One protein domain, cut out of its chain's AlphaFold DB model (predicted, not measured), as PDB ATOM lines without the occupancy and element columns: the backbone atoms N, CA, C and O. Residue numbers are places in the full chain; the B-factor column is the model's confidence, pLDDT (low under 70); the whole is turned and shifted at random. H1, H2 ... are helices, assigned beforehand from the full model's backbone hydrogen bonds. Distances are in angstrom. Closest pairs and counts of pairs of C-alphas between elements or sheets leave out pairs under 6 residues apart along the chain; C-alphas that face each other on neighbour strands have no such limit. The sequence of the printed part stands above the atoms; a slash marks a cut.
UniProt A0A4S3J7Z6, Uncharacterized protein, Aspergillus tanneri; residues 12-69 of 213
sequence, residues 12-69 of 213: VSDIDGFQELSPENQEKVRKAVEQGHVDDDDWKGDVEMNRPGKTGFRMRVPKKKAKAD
ATOM      1  N   VAL A  12     -20.820  20.302 -46.823       79.69
ATOM      2  CA  VAL A  12     -20.543  19.198 -45.885       79.69
ATOM      3  C   VAL A  12     -19.189  19.375 -45.164       79.69
ATOM      4  O   VAL A  12     -18.916  18.716 -44.163       79.69
ATOM      5  N   SER A  13     -18.348  20.299 -45.643       82.69
ATOM      6  CA  SER A  13     -17.124  20.767 -44.986       82.69
ATOM      7  C   SER A  13     -17.347  21.548 -43.689       82.69
ATOM      8  O   SER A  13     -16.435  21.572 -42.866       82.69
ATOM      9  N   ASP A  14     -18.522  22.142 -43.478       87.00
ATOM     10  CA  ASP A  14     -18.844  22.879 -42.246       87.00
ATOM     11  C   ASP A  14     -19.173  21.937 -41.075       87.00
ATOM     12  O   ASP A  14     -19.197  22.344 -39.908       87.00
ATOM     13  N   ILE A  15     -19.402  20.652 -41.367       86.56
ATOM     14  CA  ILE A  15     -19.666  19.624 -40.363       86.56
ATOM     15  C   ILE A  15     -18.338  19.159 -39.755       86.56
ATOM     16  O   ILE A  15     -17.600  18.355 -40.336       86.56
ATOM     17  N   ASP A  16     -18.059  19.639 -38.541       90.38
ATOM     18  CA  ASP A  16     -16.904  19.209 -37.750       90.38
ATOM     19  C   ASP A  16     -16.902  17.679 -37.556       90.38
ATOM     20  O   ASP A  16     -17.916  17.063 -37.215       90.38
ATOM     21  N   GLY A  17     -15.752  17.053 -37.807       91.25
ATOM     22  CA  GLY A  17     -15.577  15.603 -37.723       91.25
ATOM     23  C   GLY A  17     -16.095  14.790 -38.918       91.25
ATOM     24  O   GLY A  17     -16.000  13.562 -38.883       91.25
ATOM     25  N   PHE A  18     -16.583  15.411 -40.001       89.81
ATOM     26  CA  PHE A  18     -17.048  14.670 -41.186       89.81
ATOM     27  C   PHE A  18     -15.970  13.737 -41.774       89.81
ATOM     28  O   PHE A  18     -16.265  12.607 -42.160       89.81
ATOM     29  N   GLN A  19     -14.700  14.162 -41.772       89.12
ATOM     30  CA  GLN A  19     -13.579  13.360 -42.284       89.12
ATOM     31  C   GLN A  19     -13.196  12.163 -41.389       89.12
ATOM     32  O   GLN A  19     -12.512  11.257 -41.862       89.12
ATOM     33  N   GLU A  20     -13.629  12.123 -40.122       91.88
ATOM     34  CA  GLU A  20     -13.341  11.012 -39.195       91.88
ATOM     35  C   GLU A  20     -14.357   9.857 -39.326       91.88
ATOM     36  O   GLU A  20     -14.136   8.748 -38.833       91.88
ATOM     37  N   LEU A  21     -15.474  10.086 -40.026       89.62
ATOM     38  CA  LEU A  21     -16.493   9.067 -40.281       89.62
ATOM     39  C   LEU A  21     -16.032   8.047 -41.332       89.62
ATOM     40  O   LEU A  21     -15.248   8.359 -42.226       89.62
ATOM     41  N   SER A  22     -16.566   6.822 -41.264       94.38
ATOM     42  CA  SER A  22     -16.387   5.829 -42.332       94.38
ATOM     43  C   SER A  22     -16.961   6.352 -43.659       94.38
ATOM     44  O   SER A  22     -17.955   7.083 -43.632       94.38
ATOM     45  N   PRO A  23     -16.406   5.958 -44.821       92.12
ATOM     46  CA  PRO A  23     -16.854   6.464 -46.124       92.12
ATOM     47  C   PRO A  23     -18.350   6.219 -46.375       92.12
ATOM     48  O   PRO A  23     -19.046   7.093 -46.876       92.12
ATOM     49  N   GLU A  24     -18.880   5.085 -45.913       90.00
ATOM     50  CA  GLU A  24     -20.314   4.780 -45.992       90.00
ATOM     51  C   GLU A  24     -21.185   5.793 -45.227       90.00
ATOM     52  O   GLU A  24     -22.254   6.180 -45.690       90.00
ATOM     53  N   ASN A  25     -20.741   6.250 -44.053       90.50
ATOM     54  CA  ASN A  25     -21.484   7.234 -43.262       90.50
ATOM     55  C   ASN A  25     -21.302   8.654 -43.807       90.50
ATOM     56  O   ASN A  25     -22.217   9.467 -43.701       90.50
ATOM     57  N   GLN A  26     -20.150   8.943 -44.414       92.56
ATOM     58  CA  GLN A  26     -19.912  10.205 -45.111       92.56
ATOM     59  C   GLN A  26     -20.904  10.390 -46.267       92.56
ATOM     60  O   GLN A  26     -21.490  11.460 -46.408       92.56
ATOM     61  N   GLU A  27     -21.143   9.347 -47.063       91.69
ATOM     62  CA  GLU A  27     -22.125   9.388 -48.154       91.69
ATOM     63  C   GLU A  27     -23.554   9.608 -47.649       91.69
ATOM     64  O   GLU A  27     -24.289  10.411 -48.221       91.69
ATOM     65  N   LYS A  28     -23.937   8.957 -46.546       90.62
ATOM     66  CA  LYS A  28     -25.257   9.147 -45.921       90.62
ATOM     67  C   LYS A  28     -25.457  10.571 -45.425       90.62
ATOM     68  O   LYS A  28     -26.515  11.147 -45.637       90.62
ATOM     69  N   VAL A  29     -24.438  11.153 -44.794       90.00
ATOM     70  CA  VAL A  29     -24.492  12.546 -44.335       90.00
ATOM     71  C   VAL A  29     -24.575  13.505 -45.525       90.00
ATOM     72  O   VAL A  29     -25.396  14.410 -45.481       90.00
ATOM     73  N   ARG A  30     -23.821  13.278 -46.613       90.75
ATOM     74  CA  ARG A  30     -23.943  14.082 -47.848       90.75
ATOM     75  C   ARG A  30     -25.365  14.053 -48.406       90.75
ATOM     76  O   ARG A  30     -25.960  15.106 -48.596       90.75
ATOM     77  N   LYS A  31     -25.933  12.856 -48.576       90.56
ATOM     78  CA  LYS A  31     -27.320  12.687 -49.035       90.56
ATOM     79  C   LYS A  31     -28.316  13.362 -48.100       90.56
ATOM     80  O   LYS A  31     -29.237  14.017 -48.568       90.56
ATOM     81  N   ALA A  32     -28.121  13.228 -46.790       91.31
ATOM     82  CA  ALA A  32     -29.033  13.801 -45.814       91.31
ATOM     83  C   ALA A  32     -29.004  15.332 -45.798       91.31
ATOM     84  O   ALA A  32     -30.039  15.956 -45.576       91.31
ATOM     85  N   VAL A  33     -27.838  15.931 -46.051       89.19
ATOM     86  CA  VAL A  33     -27.686  17.383 -46.199       89.19
ATOM     87  C   VAL A  33     -28.363  17.864 -47.484       89.19
ATOM     88  O   VAL A  33     -29.151  18.800 -47.432       89.19
ATOM     89  N   GLU A  34     -28.165  17.171 -48.610       87.69
ATOM     90  CA  GLU A  34     -28.829  17.502 -49.883       87.69
ATOM     91  C   GLU A  34     -30.361  17.356 -49.813       87.69
ATOM     92  O   GLU A  34     -31.103  18.176 -50.349       87.69
ATOM     93  N   GLN A  35     -30.856  16.308 -49.149       87.94
ATOM     94  CA  GLN A  35     -32.289  16.024 -49.026       87.94
ATOM     95  C   GLN A  35     -32.961  16.769 -47.858       87.94
ATOM     96  O   GLN A  35     -34.194  16.807 -47.770       87.94
ATOM     97  N   GLY A  36     -32.179  17.297 -46.912       88.88
ATOM     98  CA  GLY A  36     -32.655  17.869 -45.649       88.88
ATOM     99  C   GLY A  36     -33.257  16.855 -44.661       88.88
ATOM    100  O   GLY A  36     -33.901  17.257 -43.689       88.88
ATOM    101  N   HIS A  37     -33.107  15.551 -44.911       89.94
ATOM    102  CA  HIS A  37     -33.539  14.459 -44.036       89.94
ATOM    103  C   HIS A  37     -32.686  13.209 -44.247       89.94
ATOM    104  O   HIS A  37     -32.087  13.042 -45.300       89.94
ATOM    105  N   VAL A  38     -32.617  12.325 -43.249       92.12
ATOM    106  CA  VAL A  38     -31.875  11.057 -43.372       92.12
ATOM    107  C   VAL A  38     -32.706  10.061 -44.190       92.12
ATOM    108  O   VAL A  38     -33.929  10.134 -44.152       92.12
ATOM    109  N   ASP A  39     -32.089   9.115 -44.895       92.31
ATOM    110  CA  ASP A  39     -32.835   8.015 -45.523       92.31
ATOM    111  C   ASP A  39     -33.638   7.223 -44.466       92.31
ATOM    112  O   ASP A  39     -33.163   6.984 -43.350       92.31
ATOM    113  N   ASP A  40     -34.859   6.799 -44.811       90.31
ATOM    114  CA  ASP A  40     -35.779   6.132 -43.874       90.31
ATOM    115  C   ASP A  40     -35.212   4.793 -43.340       90.31
ATOM    116  O   ASP A  40     -35.482   4.432 -42.195       90.31
ATOM    117  N   ASP A  41     -34.356   4.110 -44.114       90.75
ATOM    118  CA  ASP A  41     -33.658   2.874 -43.709       90.75
ATOM    119  C   ASP A  41     -32.556   3.113 -42.663       90.75
ATOM    120  O   ASP A  41     -32.278   2.264 -41.810       90.75
ATOM    121  N   ASP A  42     -31.916   4.282 -42.711       90.69
ATOM    122  CA  ASP A  42     -30.856   4.676 -41.782       90.69
ATOM    123  C   ASP A  42     -31.403   5.417 -40.551       90.69
ATOM    124  O   ASP A  42     -30.705   5.604 -39.542       90.69
ATOM    125  N   TRP A  43     -32.682   5.798 -40.590       92.44
ATOM    126  CA  TRP A  43     -33.372   6.452 -39.495       92.44
ATOM    127  C   TRP A  43     -33.907   5.447 -38.470       92.44
ATOM    128  O   TRP A  43     -34.834   4.681 -38.696       92.44
ATOM    129  N   LYS A  44     -33.370   5.496 -37.248       91.06
ATOM    130  CA  LYS A  44     -33.786   4.594 -36.152       91.06
ATOM    131  C   LYS A  44     -35.074   5.030 -35.423       91.06
ATOM    132  O   LYS A  44     -35.403   4.469 -34.371       91.06
ATOM    133  N   GLY A  45     -35.711   6.099 -35.888       90.00
ATOM    134  CA  GLY A  45     -36.838   6.760 -35.239       90.00
ATOM    135  C   GLY A  45     -38.135   6.606 -36.023       90.00
ATOM    136  O   GLY A  45     -38.229   5.804 -36.944       90.00
ATOM    137  N   ASP A  46     -39.132   7.419 -35.684       91.19
ATOM    138  CA  ASP A  46     -40.353   7.476 -36.485       91.19
ATOM    139  C   ASP A  46     -40.059   8.255 -37.771       91.19
ATOM    140  O   ASP A  46     -39.641   9.415 -37.709       91.19
ATOM    141  N   VAL A  47     -40.299   7.627 -38.926       89.62
ATOM    142  CA  VAL A  47     -40.099   8.205 -40.270       89.62
ATOM    143  C   VAL A  47     -40.855   9.525 -40.440       89.62
ATOM    144  O   VAL A  47     -40.362  10.471 -41.049       89.62
ATOM    145  N   GLU A  48     -42.029   9.651 -39.818       88.50
ATOM    146  CA  GLU A  48     -42.786  10.902 -39.840       88.50
ATOM    147  C   GLU A  48     -42.023  12.077 -39.229       88.50
ATOM    148  O   GLU A  48     -42.245  13.215 -39.637       88.50
ATOM    149  N   MET A  49     -41.166  11.820 -38.237       90.69
ATOM    150  CA  MET A  49     -40.396  12.845 -37.530       90.69
ATOM    151  C   MET A  49     -39.052  13.144 -38.202       90.69
ATOM    152  O   MET A  49     -38.401  14.112 -37.822       90.69
ATOM    153  N   ASN A  50     -38.678  12.350 -39.206       92.50
ATOM    154  CA  ASN A  50     -37.511  12.554 -40.058       92.50
ATOM    155  C   ASN A  50     -37.784  13.553 -41.195       92.50
ATOM    156  O   ASN A  50     -36.883  13.929 -41.923       92.50
ATOM    157  N   ARG A  51     -39.032  13.991 -41.396       91.19
ATOM    158  CA  ARG A  51     -39.361  14.916 -42.489       91.19
ATOM    159  C   ARG A  51     -38.986  16.363 -42.137       91.19
ATOM    160  O   ARG A  51     -39.194  16.768 -40.987       91.19
ATOM    161  N   PRO A  52     -38.533  17.171 -43.118       88.62
ATOM    162  CA  PRO A  52     -38.211  18.577 -42.895       88.62
ATOM    163  C   PRO A  52     -39.348  19.330 -42.190       88.62
ATOM    164  O   PRO A  52     -40.530  19.152 -42.494       88.62
ATOM    165  N   GLY A  53     -38.997  20.162 -41.208       87.50
ATOM    166  CA  GLY A  53     -39.951  20.935 -40.402       87.50
ATOM    167  C   GLY A  53     -40.564  20.190 -39.210       87.50
ATOM    168  O   GLY A  53     -41.192  20.821 -38.356       87.50
ATOM    169  N   LYS A  54     -40.357  18.874 -39.090       86.62
ATOM    170  CA  LYS A  54     -40.632  18.120 -37.862       86.62
ATOM    171  C   LYS A  54     -39.315  17.850 -37.141       86.62
ATOM    172  O   LYS A  54     -38.289  17.603 -37.755       86.62
ATOM    173  N   THR A  55     -39.333  17.948 -35.814       83.38
ATOM    174  CA  THR A  55     -38.124  17.788 -34.993       83.38
ATOM    175  C   THR A  55     -38.315  16.685 -33.969       83.38
ATOM    176  O   THR A  55     -39.261  16.731 -33.176       83.38
ATOM    177  N   GLY A  56     -37.368  15.756 -33.906       86.75
ATOM    178  CA  GLY A  56     -37.298  14.733 -32.870       86.75
ATOM    179  C   GLY A  56     -37.186  13.329 -33.444       86.75
ATOM    180  O   GLY A  56     -37.398  13.099 -34.620       86.75
ATOM    181  N   PHE A  57     -36.845  12.378 -32.582       87.56
ATOM    182  CA  PHE A  57     -36.595  10.999 -32.999       87.56
ATOM    183  C   PHE A  57     -37.846  10.111 -32.951       87.56
ATOM    184  O   PHE A  57     -37.937   9.120 -33.657       87.56
ATOM    185  N   ARG A  58     -38.811  10.431 -32.082       90.50
ATOM    186  CA  ARG A  58     -40.024   9.629 -31.846       90.50
ATOM    187  C   ARG A  58     -41.216  10.538 -31.574       90.50
ATOM    188  O   ARG A  58     -41.078  11.548 -30.874       90.50
ATOM    189  N   MET A  59     -42.385  10.135 -32.051       85.12
ATOM    190  CA  MET A  59     -43.688  10.704 -31.753       85.12
ATOM    191  C   MET A  59     -43.947  10.574 -30.255       85.12
ATOM    192  O   MET A  59     -44.022   9.489 -29.673       85.12
ATOM    193  N   ARG A  60     -44.060  11.715 -29.575       84.38
ATOM    194  CA  ARG A  60     -44.347  11.725 -28.140       84.38
ATOM    195  C   ARG A  60     -45.828  11.451 -27.939       84.38
ATOM    196  O   ARG A  60     -46.625  12.385 -27.886       84.38
ATOM    197  N   VAL A  61     -46.191  10.183 -27.760       81.38
ATOM    198  CA  VAL A  61     -47.552   9.831 -27.354       81.38
ATOM    199  C   VAL A  61     -47.799  10.431 -25.963       81.38
ATOM    200  O   VAL A  61     -47.084  10.107 -25.004       81.38
ATOM    201  N   PRO A  62     -48.779  11.338 -25.799       75.81
ATOM    202  CA  PRO A  62     -49.083  11.879 -24.489       75.81
ATOM    203  C   PRO A  62     -49.515  10.723 -23.587       75.81
ATOM    204  O   PRO A  62     -50.322   9.883 -23.974       75.81
ATOM    205  N   LYS A  63     -49.023  10.700 -22.345       69.81
ATOM    206  CA  LYS A  63     -49.218   9.618 -21.353       69.81
ATOM    207  C   LYS A  63     -50.691   9.244 -21.069       69.81
ATOM    208  O   LYS A  63     -50.954   8.254 -20.398       69.81
ATOM    209  N   LYS A  64     -51.647  10.038 -21.571       70.25
ATOM    210  CA  LYS A  64     -53.095   9.773 -21.559       70.25
ATOM    211  C   LYS A  64     -53.570   8.835 -22.687       70.25
ATOM    212  O   LYS A  64     -54.606   8.212 -22.517       70.25
ATOM    213  N   LYS A  65     -52.837   8.733 -23.800       61.75
ATOM    214  CA  LYS A  65     -53.135   7.882 -24.970       61.75
ATOM    215  C   LYS A  65     -52.311   6.588 -25.002       61.75
ATOM    216  O   LYS A  65     -52.795   5.585 -25.495       61.75
ATOM    217  N   ALA A  66     -51.148   6.562 -24.344       59.31
ATOM    218  CA  ALA A  66     -50.266   5.387 -24.269       59.31
ATOM    219  C   ALA A  66     -50.855   4.144 -23.557       59.31
ATOM    220  O   ALA A  66     -50.192   3.122 -23.488       59.31
ATOM    221  N   LYS A  67     -52.069   4.222 -22.992       57.59
ATOM    222  CA  LYS A  67     -52.784   3.065 -22.419       57.59
ATOM    223  C   LYS A  67     -53.845   2.470 -23.353       57.59
ATOM    224  O   LYS A  67     -54.510   1.526 -22.951       57.59
ATOM    225  N   ALA A  68     -54.058   3.057 -24.530       56.72
ATOM    226  CA  ALA A  68     -55.096   2.633 -25.469       56.72
ATOM    227  C   ALA A  68     -54.541   1.907 -26.709       56.72
ATOM    228  O   ALA A  68     -55.302   1.208 -27.360       56.72
ATOM    229  N   ASP A  69     -53.242   2.035 -27.003       53.88
ATOM    230  CA  ASP A  69     -52.627   1.549 -28.254       53.88
ATOM    231  C   ASP A  69     -51.758   0.288 -28.106       53.88
ATOM    232  O   ASP A  69     -51.142  -0.159 -29.064       53.88
TER     233      ASP A  69
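Overview. This is residues 12 to 69 of the 213 residues of an uncharacterized protein of Aspergillus tanneri (UniProt A0A4S3J7Z6). With little regular structure, this is a rod-like string of parts: helix H1 slants near one end with residues 12 to 22 folded back beside it, a looped stretch with the short helix H2 follows, and a tail makes the other end, where residues 62 to 68 stick out. The printed part has 58 residues with two named helices, H1 then H2, and no named strand; the class is all helix, with 17 residues in named elements. It is only just loose, close to extended, with a radius of gyration of the C-alphas of 15.0 A and spans of 46 by 21 by 19 A.

Along the chain. The printed part begins at Val 12, C-alpha (-20.543, 19.198, -45.885). H1, residues 23 to 35, measures 18.4 A from C-alpha 23 at (-16.854, 6.464, -46.124) to C-alpha 35. H2, residues 47 to 50, ends at C-alpha 50, (-37.511, 12.554, -40.058).

Arrangement. H1 and H2 are apart, joined by a long link of 11 residues. In H1 every O i to N i+4 pair is within hydrogen-bond range; H2 is too short for such a pair.

Size, cuts and confidence. The farthest C-alphas, Ser 13 and Ala 68, are 46.4 A apart. The printed part has no cut. Residues 51 to 69 hold no named element; pLDDT is under 70 at residue 63 and residues 65 to 69.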